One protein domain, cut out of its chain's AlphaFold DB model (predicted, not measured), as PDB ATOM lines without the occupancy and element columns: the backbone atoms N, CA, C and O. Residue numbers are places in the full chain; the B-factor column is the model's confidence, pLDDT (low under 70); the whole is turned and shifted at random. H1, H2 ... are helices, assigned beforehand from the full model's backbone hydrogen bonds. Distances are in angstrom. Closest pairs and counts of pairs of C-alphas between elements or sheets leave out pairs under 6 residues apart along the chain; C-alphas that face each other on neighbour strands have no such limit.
ATOM      1  N   HIS A 125      98.414 144.465 135.312       68.81
ATOM      2  CA  HIS A 125      99.394 144.116 136.351       68.81
ATOM      3  C   HIS A 125     100.843 144.284 135.872       68.81
ATOM      4  O   HIS A 125     101.685 144.823 136.597       68.81
ATOM      5  N   ARG A 126     101.131 143.890 134.626       68.75
ATOM      6  CA  ARG A 126     102.474 143.999 134.039       68.75
ATOM      7  C   ARG A 126     102.901 145.455 133.821       68.75
ATOM      8  O   ARG A 126     104.057 145.806 134.058       68.75
ATOM      9  N   GLN A 127     101.968 146.315 133.410       72.25
ATOM     10  CA  GLN A 127     102.223 147.748 133.232       72.25
ATOM     11  C   GLN A 127     102.452 148.470 134.568       72.25
ATOM     12  O   GLN A 127     103.336 149.330 134.660       72.25
ATOM     13  N   ALA A 128     101.716 148.095 135.619       75.56
ATOM     14  CA  ALA A 128     101.907 148.647 136.959       75.56
ATOM     15  C   ALA A 128     103.304 148.321 137.519       75.56
ATOM     16  O   ALA A 128     103.979 149.195 138.073       75.56
ATOM     17  N   GLU A 129     103.787 147.093 137.313       77.62
ATOM     18  CA  GLU A 129     105.116 146.686 137.776       77.62
ATOM     19  C   GLU A 129     106.248 147.427 137.046       77.62
ATOM     20  O   GLU A 129     107.177 147.934 137.685       77.62
ATOM     21  N   LEU A 130     106.150 147.563 135.720       76.88
ATOM     22  CA  LEU A 130     107.106 148.337 134.919       76.88
ATOM     23  C   LEU A 130     107.135 149.810 135.334       76.88
ATOM     24  O   LEU A 130     108.207 150.412 135.417       76.88
ATOM     25  N   THR A 131     105.969 150.382 135.639       80.19
ATOM     26  CA  THR A 131     105.854 151.774 136.087       80.19
ATOM     27  C   THR A 131     106.509 151.968 137.450       80.19
ATOM     28  O   THR A 131     107.241 152.936 137.644       80.19
ATOM     29  N   ARG A 132     106.333 151.020 138.379       84.56
ATOM     30  CA  ARG A 132     107.009 151.048 139.683       84.56
ATOM     31  C   ARG A 132     108.530 150.983 139.536       84.56
ATOM     32  O   ARG A 132     109.217 151.814 140.128       84.56
ATOM     33  N   LYS A 133     109.046 150.049 138.725       84.00
ATOM     34  CA  LYS A 133     110.492 149.926 138.446       84.00
ATOM     35  C   LYS A 133     111.031 151.215 137.804       84.00
ATOM     36  O   LYS A 133     112.052 151.741 138.233       84.00
ATOM     37  N   ARG A 134     110.300 151.800 136.849       88.88
ATOM     38  CA  ARG A 134     110.652 153.093 136.236       88.88
ATOM     39  C   ARG A 134     110.702 154.230 137.260       88.88
ATOM     40  O   ARG A 134     111.642 155.015 137.242       88.88
ATOM     41  N   ASN A 135     109.710 154.331 138.141       89.81
ATOM     42  CA  ASN A 135     109.644 155.412 139.123       89.81
ATOM     43  C   ASN A 135     110.774 155.306 140.164       89.81
ATOM     44  O   ASN A 135     111.364 156.327 140.504       89.81
ATOM     45  N   LEU A 136     111.128 154.092 140.612       87.69
ATOM     46  CA  LEU A 136     112.302 153.879 141.471       87.69
ATOM     47  C   LEU A 136     113.606 154.277 140.769       87.69
ATOM     48  O   LEU A 136     114.461 154.907 141.385       87.69
ATOM     49  N   LEU A 137     113.746 153.946 139.482       90.44
ATOM     50  CA  LEU A 137     114.909 154.343 138.691       90.44
ATOM     51  C   LEU A 137     115.019 155.869 138.571       90.44
ATOM     52  O   LEU A 137     116.097 156.422 138.771       90.44
ATOM     53  N   ILE A 138     113.910 156.549 138.266       92.00
ATOM     54  CA  ILE A 138     113.879 158.014 138.176       92.00
ATOM     55  C   ILE A 138     114.279 158.625 139.520       92.00
ATOM     56  O   ILE A 138     115.121 159.515 139.544       92.00
ATOM     57  N   LEU A 139     113.743 158.111 140.631       91.75
ATOM     58  CA  LEU A 139     114.123 158.555 141.970       91.75
ATOM     59  C   LEU A 139     115.627 158.376 142.217       91.75
ATOM     60  O   LEU A 139     116.273 159.311 142.681       91.75
ATOM     61  N   GLY A 140     116.194 157.220 141.854       90.38
ATOM     62  CA  GLY A 140     117.628 156.958 141.979       90.38
ATOM     63  C   GLY A 140     118.491 157.939 141.183       90.38
ATOM     64  O   GLY A 140     119.457 158.466 141.726       90.38
ATOM     65  N   ILE A 141     118.114 158.244 139.937       93.75
ATOM     66  CA  ILE A 141     118.829 159.203 139.076       93.75
ATOM     67  C   ILE A 141     118.716 160.630 139.626       93.75
ATOM     68  O   ILE A 141     119.712 161.350 139.700       93.75
ATOM     69  N   VAL A 142     117.509 161.040 140.025       95.19
ATOM     70  CA  VAL A 142     117.240 162.387 140.545       95.19
ATOM     71  C   VAL A 142     117.995 162.641 141.846       95.19
ATOM     72  O   VAL A 142     118.460 163.756 142.050       95.19
ATOM     73  N   LEU A 143     118.154 161.632 142.707       92.19
ATOM     74  CA  LEU A 143     118.942 161.771 143.932       92.19
ATOM     75  C   LEU A 143     120.453 161.639 143.690       92.19
ATOM     76  O   LEU A 143     121.224 162.345 144.338       92.19
ATOM     77  N   SER A 144     120.901 160.755 142.789       92.19
ATOM     78  CA  SER A 144     122.336 160.514 142.584       92.19
ATOM     79  C   SER A 144     123.030 161.649 141.832       92.19
ATOM     80  O   SER A 144     124.196 161.927 142.102       92.19
ATOM     81  N   LEU A 145     122.334 162.337 140.921       93.69
ATOM     82  CA  LEU A 145     122.906 163.458 140.168       93.69
ATOM     83  C   LEU A 145     123.380 164.609 141.081       93.69
ATOM     84  O   LEU A 145     124.548 164.987 140.980       93.69
ATOM     85  N   PRO A 146     122.558 165.136 142.011       92.12
ATOM     86  CA  PRO A 146     123.012 166.129 142.978       92.12
ATOM     87  C   PRO A 146     124.155 165.643 143.872       92.12
ATOM     88  O   PRO A 146     125.050 166.433 144.145       92.12
ATOM     89  N   VAL A 147     124.173 164.370 144.296       92.00
ATOM     90  CA  VAL A 147     125.275 163.814 145.113       92.00
ATOM     91  C   VAL A 147     126.609 163.940 144.381       92.00
ATOM     92  O   VAL A 147     127.578 164.434 144.950       92.00
ATOM     93  N   VAL A 148     126.648 163.542 143.107       92.25
ATOM     94  CA  VAL A 148     127.866 163.615 142.285       92.25
ATOM     95  C   VAL A 148     128.289 165.065 142.063       92.25
ATOM     96  O   VAL A 148     129.467 165.392 142.203       92.25
ATOM     97  N   ILE A 149     127.336 165.950 141.760       91.75
ATOM     98  CA  ILE A 149     127.611 167.378 141.552       91.75
ATOM     99  C   ILE A 149     128.158 168.015 142.833       91.75
ATOM    100  O   ILE A 149     129.144 168.747 142.777       91.75
ATOM    101  N   LEU A 150     127.552 167.725 143.987       89.06
ATOM    102  CA  LEU A 150     128.003 168.239 145.278       89.06
ATOM    103  C   LEU A 150     129.412 167.743 145.607       89.06
ATOM    104  O   LEU A 150     130.263 168.564 145.939       89.06
ATOM    105  N   ASN A 151     129.689 166.446 145.440       87.88
ATOM    106  CA  ASN A 151     131.016 165.897 145.721       87.88
ATOM    107  C   ASN A 151     132.098 166.504 144.809       87.88
ATOM    108  O   ASN A 151     133.179 166.863 145.267       87.88
ATOM    109  N   MET A 152     131.797 166.682 143.518       87.44
ATOM    110  CA  MET A 152     132.774 167.183 142.548       87.44
ATOM    111  C   MET A 152     133.023 168.695 142.659       87.44
ATOM    112  O   MET A 152     134.138 169.152 142.417       87.44
ATOM    113  N   PHE A 153     132.000 169.488 142.992       84.94
ATOM    114  CA  PHE A 153     132.075 170.954 142.930       84.94
ATOM    115  C   PHE A 153     132.278 171.627 144.295       84.94
ATOM    116  O   PHE A 153     132.819 172.734 144.365       84.94
ATOM    117  N   PHE A 154     131.855 170.975 145.381       80.75
ATOM    118  CA  PHE A 154     131.839 171.551 146.729       80.75
ATOM    119  C   PHE A 154     132.808 170.873 147.703       80.75
ATOM    120  O   PHE A 154     132.658 171.059 148.902       80.75
ATOM    121  N   MET A 155     133.827 170.165 147.207       74.19
ATOM    122  CA  MET A 155     134.809 169.464 148.042       74.19
ATOM    123  C   MET A 155     135.472 170.391 149.080       74.19
ATOM    124  O   MET A 155     136.147 171.361 148.717       74.19
ATOM    125  N   ASN A 156     135.295 170.065 150.363       72.44
ATOM    126  CA  ASN A 156     135.840 170.738 151.542       72.44
ATOM    127  C   ASN A 156     135.527 172.241 151.640       72.44
ATOM    128  O   ASN A 156     136.350 173.028 152.121       72.44
ATOM    129  N   ARG A 157     134.355 172.672 151.157       73.44
ATOM    130  CA  ARG A 157     133.949 174.087 151.223       73.44
ATOM    131  C   ARG A 157     133.168 174.431 152.483       73.44
ATOM    132  O   ARG A 157     133.210 175.585 152.907       73.44
ATOM    133  N   PHE A 158     132.464 173.467 153.080       76.31
ATOM    134  CA  PHE A 158     131.621 173.707 154.254       76.31
ATOM    135  C   PHE A 158     131.633 172.508 155.207       76.31
ATOM    136  O   PHE A 158     131.514 171.367 154.779       76.31
ATOM    137  N   ALA A 159     131.663 172.755 156.522       72.19
ATOM    138  CA  ALA A 159     131.727 171.695 157.541       72.19
ATOM    139  C   ALA A 159     130.541 170.701 157.513       72.19
ATOM    140  O   ALA A 159     130.652 169.588 158.016       72.19
ATOM    141  N   ALA A 160     129.403 171.091 156.927       81.06
ATOM    142  CA  ALA A 160     128.196 170.267 156.837       81.06
ATOM    143  C   ALA A 160     128.065 169.474 155.519       81.06
ATOM    144  O   ALA A 160     127.050 168.806 155.316       81.06
ATOM    145  N   GLU A 161     129.052 169.525 154.619       84.50
ATOM    146  CA  GLU A 161     128.971 168.863 153.307       84.50
ATOM    147  C   GLU A 161     128.792 167.342 153.418       84.50
ATOM    148  O   GLU A 161     127.911 166.776 152.773       84.50
ATOM    149  N   ASN A 162     129.543 166.691 154.310       87.12
ATOM    150  CA  ASN A 162     129.490 165.241 154.495       87.12
ATOM    151  C   ASN A 162     128.139 164.792 155.064       87.12
ATOM    152  O   ASN A 162     127.620 163.743 154.689       87.12
ATOM    153  N   ILE A 163     127.528 165.620 155.917       89.56
ATOM    154  CA  ILE A 163     126.182 165.376 156.443       89.56
ATOM    155  C   ILE A 163     125.149 165.520 155.322       89.56
ATOM    156  O   ILE A 163     124.261 164.679 155.199       89.56
ATOM    157  N   LEU A 164     125.273 166.541 154.469       91.19
ATOM    158  CA  LEU A 164     124.381 166.727 153.324       91.19
ATOM    159  C   LEU A 164     124.478 165.554 152.333       91.19
ATOM    160  O   LEU A 164     123.449 165.036 151.894       91.19
ATOM    161  N   LEU A 165     125.697 165.098 152.025       91.19
ATOM    162  CA  LEU A 165     125.941 163.929 151.176       91.19
ATOM    163  C   LEU A 165     125.379 162.645 151.795       91.19
ATOM    164  O   LEU A 165     124.763 161.853 151.079       91.19
ATOM    165  N   LEU A 166     125.516 162.462 153.113       93.44
ATOM    166  CA  LEU A 166     124.910 161.347 153.841       93.44
ATOM    167  C   LEU A 166     123.385 161.386 153.702       93.44
ATOM    168  O   LEU A 166     122.779 160.381 153.328       93.44
ATOM    169  N   VAL A 167     122.757 162.538 153.952       94.06
ATOM    170  CA  VAL A 167     121.294 162.698 153.888       94.06
ATOM    171  C   VAL A 167     120.760 162.426 152.484       94.06
ATOM    172  O   VAL A 167     119.739 161.757 152.351       94.06
ATOM    173  N   LEU A 168     121.449 162.878 151.434       92.56
ATOM    174  CA  LEU A 168     121.044 162.601 150.054       92.56
ATOM    175  C   LEU A 168     121.323 161.158 149.622       92.56
ATOM    176  O   LEU A 168     120.546 160.587 148.865       92.56
ATOM    177  N   THR A 169     122.416 160.550 150.075       94.12
ATOM    178  CA  THR A 169     122.796 159.192 149.645       94.12
ATOM    179  C   THR A 169     121.987 158.117 150.366       94.12
ATOM    180  O   THR A 169     121.694 157.067 149.791       94.12
ATOM    181  N   THR A 170     121.566 158.376 151.606       95.12
ATOM    182  CA  THR A 170     120.848 157.396 152.436       95.12
ATOM    183  C   THR A 170     119.550 156.896 151.789       95.12
ATOM    184  O   THR A 170     119.359 155.684 151.770       95.12
ATOM    185  N   PRO A 171     118.675 157.727 151.188       94.31
ATOM    186  CA  PRO A 171     117.488 157.228 150.500       94.31
ATOM    187  C   PRO A 171     117.806 156.448 149.218       94.31
ATOM    188  O   PRO A 171     117.092 155.493 148.919       94.31
ATOM    189  N   VAL A 172     118.878 156.780 148.483       94.62
ATOM    190  CA  VAL A 172     119.323 155.949 147.342       94.62
ATOM    191  C   VAL A 172     119.698 154.559 147.841       94.62
ATOM    192  O   VAL A 172     119.178 153.556 147.352       94.62
ATOM    193  N   TRP A 173     120.556 154.506 148.857       95.19
ATOM    194  CA  TRP A 173     121.038 153.258 149.434       95.19
ATOM    195  C   TRP A 173     119.908 152.443 150.085       95.19
ATOM    196  O   TRP A 173     119.777 151.249 149.836       95.19
ATOM    197  N   ALA A 174     119.025 153.086 150.846       94.44
ATOM    198  CA  ALA A 174     117.981 152.405 151.600       94.44
ATOM    199  C   ALA A 174     116.744 152.043 150.766       94.44
ATOM    200  O   ALA A 174     116.174 150.987 151.006       94.44
ATOM    201  N   ILE A 175     116.302 152.884 149.820       93.50
ATOM    202  CA  ILE A 175     115.053 152.667 149.061       93.50
ATOM    203  C   ILE A 175     115.341 151.960 147.738       93.50
ATOM    204  O   ILE A 175     114.761 150.910 147.464       93.50
ATOM    205  N   VAL A 176     116.242 152.511 146.918       91.75
ATOM    206  CA  VAL A 176     116.603 151.913 145.618       91.75
ATOM    207  C   VAL A 176     117.447 150.655 145.839       91.75
ATOM    208  O   VAL A 176     117.240 149.640 145.176       91.75
ATOM    209  N   GLY A 177     118.350 150.698 146.825       91.25
ATOM    210  CA  GLY A 177     119.189 149.568 147.220       91.25
ATOM    211  C   GLY A 177     118.436 148.406 147.888       91.25
ATOM    212  O   GLY A 177     118.937 147.279 147.900       91.25
ATOM    213  N   TRP A 178     117.223 148.634 148.415       91.88
ATOM    214  CA  TRP A 178     116.507 147.656 149.251       91.88
ATOM    215  C   TRP A 178     116.320 146.293 148.584       91.88
ATOM    216  O   TRP A 178     116.537 145.248 149.207       91.88
ATOM    217  N   ASP A 179     115.934 146.301 147.307       87.06
ATOM    218  CA  ASP A 179     115.685 145.078 146.545       87.06
ATOM    219  C   ASP A 179     116.957 144.220 146.444       87.06
ATOM    220  O   ASP A 179     116.885 142.992 146.550       87.06
ATOM    221  N   PHE A 180     118.133 144.846 146.325       89.19
ATOM    222  CA  PHE A 180     119.420 144.149 146.274       89.19
ATOM    223  C   PHE A 180     119.823 143.615 147.642       89.19
ATOM    224  O   PHE A 180     120.160 142.438 147.757       89.19
ATOM    225  N   HIS A 181     119.746 144.444 148.686       91.38
ATOM    226  CA  HIS A 181     120.138 144.053 150.041       91.38
ATOM    227  C   HIS A 181     119.287 142.893 150.561       91.38
ATOM    228  O   HIS A 181     119.815 141.906 151.081       91.38
ATOM    229  N   ARG A 182     117.967 142.950 150.351       88.94
ATOM    230  CA  ARG A 182     117.057 141.875 150.762       88.94
ATOM    231  C   ARG A 182     117.335 140.578 150.005       88.94
ATOM    232  O   ARG A 182     117.360 139.508 150.616       88.94
ATOM    233  N   THR A 183     117.548 140.664 148.693       86.31
ATOM    234  CA  THR A 183     117.836 139.491 147.853       86.31
ATOM    235  C   THR A 183     119.188 138.880 148.208       86.31
ATOM    236  O   THR A 183     119.298 137.661 148.359       86.31
ATOM    237  N   ALA A 184     120.196 139.716 148.448       89.56
ATOM    238  CA  ALA A 184     121.512 139.296 148.902       89.56
ATOM    239  C   ALA A 184     121.446 138.560 150.245       89.56
ATOM    240  O   ALA A 184     121.978 137.459 150.361       89.56
ATOM    241  N   LEU A 185     120.733 139.113 151.230       88.94
ATOM    242  CA  LEU A 185     120.564 138.501 152.553       88.94
ATOM    243  C   LEU A 185     119.848 137.146 152.486       88.94
ATOM    244  O   LEU A 185     120.259 136.196 153.153       88.94
ATOM    245  N   LYS A 186     118.799 137.026 151.662       85.75
ATOM    246  CA  LYS A 186     118.116 135.743 151.428       85.75
ATOM    247  C   LYS A 186     119.055 134.711 150.797       85.75
ATOM    248  O   LYS A 186     119.114 133.577 151.256       85.75
ATOM    249  N   THR A 187     119.810 135.118 149.783       84.88
ATOM    250  CA  THR A 187     120.712 134.239 149.022       84.88
ATOM    251  C   THR A 187     121.922 133.795 149.855       84.88
ATOM    252  O   THR A 187     122.322 132.628 149.810       84.88
ATOM    253  N   ALA A 188     122.459 134.695 150.686       85.75
ATOM    254  CA  ALA A 188     123.586 134.429 151.575       85.75
ATOM    255  C   ALA A 188     123.260 133.360 152.634       85.75
ATOM    256  O   ALA A 188     124.108 132.523 152.938       85.75
ATOM    257  N   ARG A 189     122.016 133.320 153.141       84.62
ATOM    258  CA  ARG A 189     121.560 132.290 154.099       84.62
ATOM    259  C   ARG A 189     121.637 130.867 153.552       84.62
ATOM    260  O   ARG A 189     121.786 129.931 154.327       84.62
ATOM    261  N   HIS A 190     121.573 130.705 152.235       80.62
ATOM    262  CA  HIS A 190     121.693 129.405 151.571       80.62
ATOM    263  C   HIS A 190     123.122 129.123 151.081       80.62
ATOM    264  O   HIS A 190     123.301 128.342 150.147       80.62
ATOM    265  N   LEU A 191     124.130 129.777 151.683       80.69
ATOM    266  CA  LEU A 191     125.552 129.690 151.323       80.69
ATOM    267  C   LEU A 191     125.775 129.876 149.817       80.69
ATOM    268  O   LEU A 191     126.373 129.051 149.122       80.69
ATOM    269  N   SER A 192     125.243 130.975 149.285       77.38
ATOM    270  CA  SER A 192     125.382 131.267 147.870       77.38
ATOM    271  C   SER A 192     125.604 132.720 147.529       77.38
ATOM    272  O   SER A 192     125.157 133.611 148.245       77.38
ATOM    273  N   ALA A 193     126.289 132.926 146.405       79.44
ATOM    274  CA  ALA A 193     126.567 134.228 145.829       79.44
ATOM    275  C   ALA A 193     125.819 134.385 144.500       79.44
ATOM    276  O   ALA A 193     125.766 133.457 143.689       79.44
ATOM    277  N   ASN A 194     125.248 135.567 144.297       82.19
ATOM    278  CA  ASN A 194     124.620 136.008 143.055       82.19
ATOM    279  C   ASN A 194     125.118 137.428 142.706       82.19
ATOM    280  O   ASN A 194     125.856 138.049 143.473       82.19
ATOM    281  N   MET A 195     124.699 137.975 141.567       87.19
ATOM    282  CA  MET A 195     124.986 139.356 141.175       87.19
ATOM    283  C   MET A 195     124.604 140.337 142.298       87.19
ATOM    284  O   MET A 195     125.439 141.120 142.748       87.19
ATOM    285  N   ASP A 196     123.388 140.210 142.841       88.69
ATOM    286  CA  ASP A 196     122.877 141.095 143.892       88.69
ATOM    287  C   ASP A 196     123.703 141.023 145.200       88.69
ATOM    288  O   ASP A 196     123.801 142.025 145.909       88.69
ATOM    289  N   THR A 197     124.365 139.894 145.515       90.00
ATOM    290  CA  THR A 197     125.205 139.786 146.728       90.00
ATOM    291  C   THR A 197     126.479 140.614 146.632       90.00
ATOM    292  O   THR A 197     126.836 141.283 147.600       90.00
ATOM    293  N   LEU A 198     127.142 140.610 145.469       91.19
ATOM    294  CA  LEU A 198     128.366 141.391 145.256       91.19
ATOM    295  C   LEU A 198     128.063 142.891 145.349       91.19
ATOM    296  O   LEU A 198     128.775 143.650 146.001       91.19
ATOM    297  N   ILE A 199     126.952 143.291 144.735       92.00
ATOM    298  CA  ILE A 199     126.494 144.678 144.673       92.00
ATOM    299  C   ILE A 199     126.116 145.179 146.061       92.00
ATOM    300  O   ILE A 199     126.562 146.247 146.481       92.00
ATOM    301  N   SER A 200     125.324 144.390 146.792       93.88
ATOM    302  CA  SER A 200     124.942 144.693 148.168       93.88
ATOM    303  C   SER A 200     126.174 144.858 149.055       93.88
ATOM    304  O   SER A 200     126.239 145.815 149.821       93.88
ATOM    305  N   LEU A 201     127.159 143.962 148.950       94.44
ATOM    306  CA  LEU A 201     128.374 144.026 149.761       94.44
ATOM    307  C   LEU A 201     129.214 145.271 149.439       94.44
ATOM    308  O   LEU A 201     129.565 146.012 150.352       94.44
ATOM    309  N   GLY A 202     129.489 145.528 148.157       94.19
ATOM    310  CA  GLY A 202     130.321 146.658 147.734       94.19
ATOM    311  C   GLY A 202     129.697 148.017 148.060       94.19
ATOM    312  O   GLY A 202     130.356 148.880 148.636       94.19
ATOM    313  N   SER A 203     128.408 148.190 147.763       94.62
ATOM    314  CA  SER A 203     127.692 149.437 148.067       94.62
ATOM    315  C   SER A 203     127.552 149.686 149.571       94.62
ATOM    316  O   SER A 203     127.724 150.817 150.016       94.62
ATOM    317  N   THR A 204     127.307 148.639 150.367       95.50
ATOM    318  CA  THR A 204     127.248 148.752 151.834       95.50
ATOM    319  C   THR A 204     128.615 149.073 152.424       95.50
ATOM    320  O   THR A 204     128.697 149.923 153.303       95.50
ATOM    321  N   ALA A 205     129.692 148.451 151.934       95.50
ATOM    322  CA  ALA A 205     131.047 148.751 152.390       95.50
ATOM    323  C   ALA A 205     131.425 150.212 152.103       95.50
ATOM    324  O   ALA A 205     131.867 150.915 153.010       95.50
ATOM    325  N   ALA A 206     131.182 150.695 150.879       94.69
ATOM    326  CA  ALA A 206     131.437 152.087 150.507       94.69
ATOM    327  C   ALA A 206     130.605 153.072 151.346       94.69
ATOM    328  O   ALA A 206     131.137 154.059 151.859       94.69
ATOM    329  N   TYR A 207     129.313 152.786 151.535       95.12
ATOM    330  CA  TYR A 207     128.425 153.623 152.337       95.12
ATOM    331  C   TYR A 207     128.849 153.658 153.811       95.12
ATOM    332  O   TYR A 207     129.040 154.740 154.357       95.12
ATOM    333  N   LEU A 208     129.076 152.503 154.445       94.50
ATOM    334  CA  LEU A 208     129.482 152.437 155.852       94.50
ATOM    335  C   LEU A 208     130.831 153.113 156.094       94.50
ATOM    336  O   LEU A 208     130.947 153.884 157.041       94.50
ATOM    337  N   MET A 209     131.820 152.891 155.226       92.88
ATOM    338  CA  MET A 209     133.107 153.588 155.315       92.88
ATOM    339  C   MET A 209     132.923 155.107 155.265       92.88
ATOM    340  O   MET A 209     133.510 155.823 156.071       92.88
ATOM    341  N   SER A 210     132.052 155.592 154.378       93.12
ATOM    342  CA  SER A 210     131.748 157.022 154.255       93.12
ATOM    343  C   SER A 210     131.048 157.577 155.497       93.12
ATOM    344  O   SER A 210     131.378 158.674 155.951       93.12
ATOM    345  N   VAL A 211     130.122 156.811 156.082       92.94
ATOM    346  CA  VAL A 211     129.441 157.167 157.335       92.94
ATOM    347  C   VAL A 211     130.447 157.274 158.475       92.94
ATOM    348  O   VAL A 211     130.455 158.280 159.183       92.94
ATOM    349  N   VAL A 212     131.342 156.296 158.632       92.31
ATOM    350  CA  VAL A 212     132.358 156.346 159.692       92.31
ATOM    351  C   VAL A 212     133.325 157.511 159.466       92.31
ATOM    352  O   VAL A 212     133.576 158.254 160.409       92.31
ATOM    353  N   ALA A 213     133.785 157.750 158.234       90.06
ATOM    354  CA  ALA A 213     134.623 158.907 157.894       90.06
ATOM    355  C   ALA A 213     133.931 160.257 158.179       90.06
ATOM    356  O   ALA A 213     134.592 161.241 158.501       90.06
ATOM    357  N   THR A 214     132.596 160.304 158.114       89.31
ATOM    358  CA  THR A 214     131.807 161.514 158.406       89.31
ATOM    359  C   THR A 214     131.748 161.835 159.901       89.31
ATOM    360  O   THR A 214     131.795 163.005 160.268       89.31
ATOM    361  N   PHE A 215     131.641 160.823 160.770       89.94
ATOM    362  CA  PHE A 215     131.528 161.020 162.224       89.94
ATOM    363  C   PHE A 215     132.868 160.940 162.967       89.94
ATOM    364  O   PHE A 215     133.010 161.544 164.028       89.94
ATOM    365  N   PHE A 216     133.841 160.210 162.421       90.00
ATOM    366  CA  PHE A 216     135.150 159.960 163.029       90.00
ATOM    367  C   PHE A 216     136.286 160.248 162.028       90.00
ATOM    368  O   PHE A 216     137.025 159.331 161.648       90.00
ATOM    369  N   PRO A 217     136.444 161.512 161.586       83.88
ATOM    370  CA  PRO A 217     137.441 161.878 160.578       83.88
ATOM    371  C   PRO A 217     138.884 161.596 161.028       83.88
ATOM    372  O   PRO A 217     139.735 161.300 160.191       83.88
ATOM    373  N   ASP A 218     139.149 161.603 162.338       83.19
ATOM    374  CA  ASP A 218     140.484 161.371 162.910       83.19
ATOM    375  C   ASP A 218     140.990 159.927 162.741       83.19
ATOM    376  O   ASP A 218     142.193 159.682 162.797       83.19
ATOM    377  N   VAL A 219     140.090 158.956 162.541       84.06
ATOM    378  CA  VAL A 219     140.442 157.524 162.481       84.06
ATOM    379  C   VAL A 219     140.686 157.054 161.045       84.06
ATOM    380  O   VAL A 219     141.578 156.244 160.804       84.06
ATOM    381  N   LEU A 220     139.882 157.534 160.091       74.62
ATOM    382  CA  LEU A 220     139.830 157.017 158.712       74.62
ATOM    383  C   LEU A 220     140.153 158.066 157.637       74.62
ATOM    384  O   LEU A 220     140.191 157.731 156.454       74.62
ATOM    385  N   GLY A 221     140.413 159.313 158.036       75.69
ATOM    386  CA  GLY A 221     140.551 160.442 157.123       75.69
ATOM    387  C   GLY A 221     139.198 160.970 156.634       75.69
ATOM    388  O   GLY A 221     138.157 160.337 156.787       75.69
ATOM    389  N   ALA A 222     139.214 162.159 156.028       74.50
ATOM    390  CA  ALA A 222     138.005 162.851 155.565       74.50
ATOM    391  C   ALA A 222     137.513 162.397 154.171       74.50
ATOM    392  O   ALA A 222     136.611 163.010 153.605       74.50
ATOM    393  N   THR A 223     138.107 161.354 153.582       83.19
ATOM    394  CA  THR A 223     137.727 160.874 152.246       83.19
ATOM    395  C   THR A 223     136.440 160.059 152.311       83.19
ATOM    396  O   THR A 223     136.403 159.004 152.945       83.19
ATOM    397  N   THR A 224     135.396 160.522 151.628       89.75
ATOM    398  CA  THR A 224     134.097 159.847 151.550       89.75
ATOM    399  C   THR A 224     133.856 159.272 150.149       89.75
ATOM    400  O   THR A 224     134.428 159.727 149.164       89.75
ATOM    401  N   PHE A 225     133.013 158.241 150.066       92.94
ATOM    402  CA  PHE A 225     132.686 157.486 148.846       92.94
ATOM    403  C   PHE A 225     131.166 157.424 148.606       92.94
ATOM    404  O   PHE A 225     130.636 156.448 148.059       92.94
ATOM    405  N   TYR A 226     130.436 158.448 149.058       94.19
ATOM    406  CA  TYR A 226     128.979 158.526 148.925       94.19
ATOM    407  C   TYR A 226     128.525 158.538 147.461       94.19
ATOM    408  O   TYR A 226     127.570 157.853 147.094       94.19
ATOM    409  N   ASP A 227     129.248 159.268 146.615       93.75
ATOM    410  CA  ASP A 227     129.037 159.330 145.170       93.75
ATOM    411  C   ASP A 227     129.197 157.960 144.501       93.75
ATOM    412  O   ASP A 227     128.356 157.553 143.700       93.75
ATOM    413  N   THR A 228     130.229 157.217 144.889       94.06
ATOM    414  CA  THR A 228     130.547 155.893 144.366       94.06
ATOM    415  C   THR A 228     129.446 154.906 144.746       94.06
ATOM    416  O   THR A 228     128.948 154.176 143.887       94.06
ATOM    417  N   ALA A 229     128.992 154.925 146.004       94.12
ATOM    418  CA  ALA A 229     127.876 154.095 146.454       94.12
ATOM    419  C   ALA A 229     126.571 154.420 145.698       94.12
ATOM    420  O   ALA A 229     125.902 153.506 145.207       94.12
ATOM    421  N   ALA A 230     126.234 155.708 145.553       94.44
ATOM    422  CA  ALA A 230     125.035 156.154 144.845       94.44
ATOM    423  C   ALA A 230     125.066 155.791 143.350       94.44
ATOM    424  O   ALA A 230     124.084 155.273 142.818       94.44
ATOM    425  N   LEU A 231     126.197 156.018 142.675       94.44
ATOM    426  CA  LEU A 231     126.369 155.715 141.254       94.44
ATOM    427  C   LEU A 231     126.287 154.218 140.974       94.44
ATOM    428  O   LEU A 231     125.583 153.817 140.046       94.44
ATOM    429  N   ILE A 232     126.957 153.388 141.780       94.19
ATOM    430  CA  ILE A 232     126.915 151.930 141.622       94.19
ATOM    431  C   ILE A 232     125.467 151.435 141.714       94.19
ATOM    432  O   ILE A 232     125.007 150.735 140.812       94.19
ATOM    433  N   ILE A 233     124.725 151.833 142.754       93.94
ATOM    434  CA  ILE A 233     123.329 151.402 142.938       93.94
ATOM    435  C   ILE A 233     122.455 151.859 141.765       93.94
ATOM    436  O   ILE A 233     121.735 151.043 141.183       93.94
ATOM    437  N   THR A 234     122.537 153.134 141.376       94.06
ATOM    438  CA  THR A 234     121.693 153.688 140.311       94.06
ATOM    439  C   THR A 234     121.997 153.070 138.942       94.06
ATOM    440  O   THR A 234     121.065 152.696 138.228       94.06
ATOM    441  N   LEU A 235     123.271 152.906 138.568       93.81
ATOM    442  CA  LEU A 235     123.655 152.342 137.264       93.81
ATOM    443  C   LEU A 235     123.281 150.865 137.131       93.81
ATOM    444  O   LEU A 235     122.833 150.419 136.074       93.81
ATOM    445  N   ILE A 236     123.411 150.099 138.208       92.25
ATOM    446  CA  ILE A 236     123.000 148.695 138.223       92.25
ATOM    447  C   ILE A 236     121.481 148.581 138.137       92.25
ATOM    448  O   ILE A 236     120.964 147.749 137.386       92.25
ATOM    449  N   TYR A 237     120.751 149.412 138.887       91.81
ATOM    450  CA  TYR A 237     119.294 149.425 138.818       91.81
ATOM    451  C   TYR A 237     118.810 149.813 137.414       91.81
ATOM    452  O   TYR A 237     117.889 149.186 136.887       91.81
ATOM    453  N   LEU A 238     119.481 150.771 136.763       92.31
ATOM    454  CA  LEU A 238     119.268 151.100 135.354       92.31
ATOM    455  C   LEU A 238     119.489 149.876 134.456       92.31
ATOM    456  O   LEU A 238     118.643 149.592 133.610       92.31
ATOM    457  N   GLY A 239     120.565 149.118 134.673       90.88
ATOM    458  CA  GLY A 239     120.832 147.864 133.965       90.88
ATOM    459  C   GLY A 239     119.683 146.858 134.089       90.88
ATOM    460  O   GLY A 239     119.154 146.416 133.070       90.88
ATOM    461  N   LYS A 240     119.219 146.568 135.315       85.44
ATOM    462  CA  LYS A 240     118.080 145.654 135.553       85.44
ATOM    463  C   LYS A 240     116.774 146.176 134.945       85.44
ATOM    464  O   LYS A 240     115.960 145.387 134.467       85.44
ATOM    465  N   TYR A 241     116.567 147.493 134.928       88.75
ATOM    466  CA  TYR A 241     115.416 148.103 134.260       88.75
ATOM    467  C   TYR A 241     115.477 147.935 132.735       88.75
ATOM    468  O   TYR A 241     114.475 147.561 132.123       88.75
ATOM    469  N   LEU A 242     116.637 148.179 132.120       88.06
ATOM    470  CA  LEU A 242     116.835 147.992 130.680       88.06
ATOM    471  C   LEU A 242     116.707 146.521 130.283       88.06
ATOM    472  O   LEU A 242     116.050 146.223 129.288       88.06
ATOM    473  N   GLU A 243     117.255 145.610 131.086       83.88
ATOM    474  CA  GLU A 243     117.113 144.168 130.898       83.88
ATOM    475  C   GLU A 243     115.635 143.751 130.914       83.88
ATOM    476  O   GLU A 243     115.152 143.132 129.962       83.88
ATOM    477  N   ALA A 244     114.888 144.155 131.947       80.00
ATOM    478  CA  ALA A 244     113.462 143.857 132.060       80.00
ATOM    479  C   ALA A 244     112.647 144.461 130.902       80.00
ATOM    480  O   ALA A 244     111.729 143.824 130.378       80.00
ATOM    481  N   ARG A 245     112.992 145.680 130.466       81.25
ATOM    482  CA  ARG A 245     112.336 146.355 129.337       81.25
ATOM    483  C   ARG A 245     112.606 145.640 128.011       81.25
ATOM    484  O   ARG A 245     111.661 145.426 127.254       81.25
ATOM    485  N   ALA A 246     113.855 145.266 127.739       81.62
ATOM    486  CA  ALA A 246     114.243 144.581 126.507       81.62
ATOM    487  C   ALA A 246     113.572 143.202 126.397       81.62
ATOM    488  O   ALA A 246     112.992 142.871 125.363       81.62
ATOM    489  N   LYS A 247     113.560 142.431 127.492       71.06
ATOM    490  CA  LYS A 247     112.887 141.121 127.557       71.06
ATOM    491  C   LYS A 247     111.359 141.224 127.472       71.06
ATOM    492  O   LYS A 247     110.700 140.336 126.934       71.06
ATOM    493  N   GLY A 248     110.771 142.313 127.972       69.19
ATOM    494  CA  GLY A 248     109.335 142.566 127.850       69.19
ATOM    495  C   GLY A 248     108.860 142.617 126.394       69.19
ATOM    496  O   GLY A 248     107.831 142.026 126.068       69.19
ATOM    497  N   GLN A 249     109.640 143.256 125.518       72.00
ATOM    498  CA  GLN A 249     109.301 143.427 124.101       72.00
ATOM    499  C   GLN A 249     109.379 142.115 123.304       72.00
ATOM    500  O   GLN A 249     108.535 141.864 122.443       72.00
ATOM    501  N   THR A 250     110.352 141.250 123.601       72.00
ATOM    502  CA  THR A 250     110.513 139.967 122.894       72.00
ATOM    503  C   THR A 250     109.426 138.965 123.272       72.00
ATOM    504  O   THR A 250     108.892 138.284 122.398       72.00
ATOM    505  N   ASN A 251     109.034 138.914 124.550       68.38
ATOM    506  CA  ASN A 251     107.950 138.042 125.009       68.38
ATOM    507  C   ASN A 251     106.609 138.419 124.347       68.38
ATOM    508  O   ASN A 251     105.868 137.543 123.908       68.38
ATOM    509  N   GLU A 252     106.329 139.717 124.181       70.25
ATOM    510  CA  GLU A 252     105.128 140.185 123.475       70.25
ATOM    511  C   GLU A 252     105.117 139.756 121.996       70.25
ATOM    512  O   GLU A 252     104.095 139.286 121.493       70.25
ATOM    513  N   ALA A 253     106.256 139.857 121.304       68.75
ATOM    514  CA  ALA A 253     106.376 139.429 119.911       68.75
ATOM    515  C   ALA A 253     106.170 137.912 119.751       68.75
ATOM    516  O   ALA A 253     105.433 137.477 118.865       68.75
ATOM    517  N   ILE A 254     106.755 137.103 120.639       73.88
ATOM    518  CA  ILE A 254     106.603 135.641 120.614       73.88
ATOM    519  C   ILE A 254     105.145 135.240 120.889       73.88
ATOM    520  O   ILE A 254     104.603 134.394 120.177       73.88
ATOM    521  N   GLN A 255     104.479 135.861 121.867       71.12
ATOM    522  CA  GLN A 255     103.068 135.580 122.164       71.12
ATOM    523  C   GLN A 255     102.150 135.912 120.982       71.12
ATOM    524  O   GLN A 255     101.258 135.125 120.664       71.12
ATOM    525  N   LYS A 256     102.404 137.025 120.280       74.31
ATOM    526  CA  LYS A 256     101.667 137.386 119.057       74.31
ATOM    527  C   LYS A 256     101.832 136.334 117.953       74.31
ATOM    528  O   LYS A 256     100.861 136.021 117.268       74.31
ATOM    529  N   LEU A 257     103.019 135.736 117.820       75.75
ATOM    530  CA  LEU A 257     103.267 134.650 116.863       75.75
ATOM    531  C   LEU A 257     102.594 133.329 117.274       75.75
ATOM    532  O   LEU A 257     102.039 132.636 116.421       75.75
ATOM    533  N   MET A 258     102.579 132.987 118.567       66.44
ATOM    534  CA  MET A 258     101.872 131.793 119.053       66.44
ATOM    535  C   MET A 258     100.350 131.919 118.913       66.44
ATOM    536  O   MET A 258      99.685 130.938 118.578       66.44
ATOM    537  N   ALA A 259      99.797 133.120 119.109       68.81
ATOM    538  CA  ALA A 259      98.376 133.390 118.903       68.81
ATOM    539  C   ALA A 259      97.946 133.151 117.443       68.81
ATOM    540  O   ALA A 259      96.866 132.614 117.206       68.81
ATOM    541  N   TYR A 260      98.819 133.453 116.472       69.19
ATOM    542  CA  TYR A 260      98.574 133.193 115.048       69.19
ATOM    543  C   TYR A 260      98.624 131.707 114.662       69.19
ATOM    544  O   TYR A 260      98.038 131.316 113.654       69.19
ATOM    545  N   ARG A 261      99.295 130.851 115.449       57.59
ATOM    546  CA  ARG A 261      99.418 129.411 115.155       57.59
ATOM    547  C   ARG A 261      98.235 128.576 115.649       57.59
ATOM    548  O   ARG A 261      98.188 127.373 115.396       57.59
TER     549      ARG A 261
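AT A GLANCE: This is residues 125 to 261 of the 286 residues of the protein "HMA domain-containing protein" of Dictyobacter vulcani (UniProt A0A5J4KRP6). Helices H1, H2, H4 and H6 form an up-and-down bundle, each running against the one before it, and residues 249 to 261, largely H6, stick out as an arm. H3 is set steeply at one end of H4, short H5 at the other. The 137 printed residues, with six named helices and no named strand, are all helix in class, loose, with radius of gyration of the C-alphas 18.5 A, spanning 70 by 37 by 19 A.

IN THESE COORDINATES: H1, residues 125 to 153, begins at C-alpha 125 (99.394, 144.116, 136.351) and measures 42.8 A. H2 is 161 to 176, H3 178 to 189, H4 195 to 215, 30.9 A, and H5 217 to 220. H6, 226 to 260, 52.1 A, ends at C-alpha 260 (98.574, 133.193, 115.048).

HOW THE PARTS SIT: H1 and H2, a hairpin, touch at C-alphas 140 and 172, 5.7 A, a shallow tilt of 16 degrees. H4, the hub, touches H6 through residues 226 to 233 alone, closest C-alphas 203 and 229, 4.9 A. H3 and H4 are apart from H1. Every O i to N i+4 pair is within hydrogen-bond range in H3 and H4, against 23 of 25 in H1, 10 of 12 in H2 and 30 of 31 in H6.

THE WHOLE: The printed part has no cut and no long link; pLDDT is under 70 at 125 to 126, 248, 251, 253 and 258 to 261.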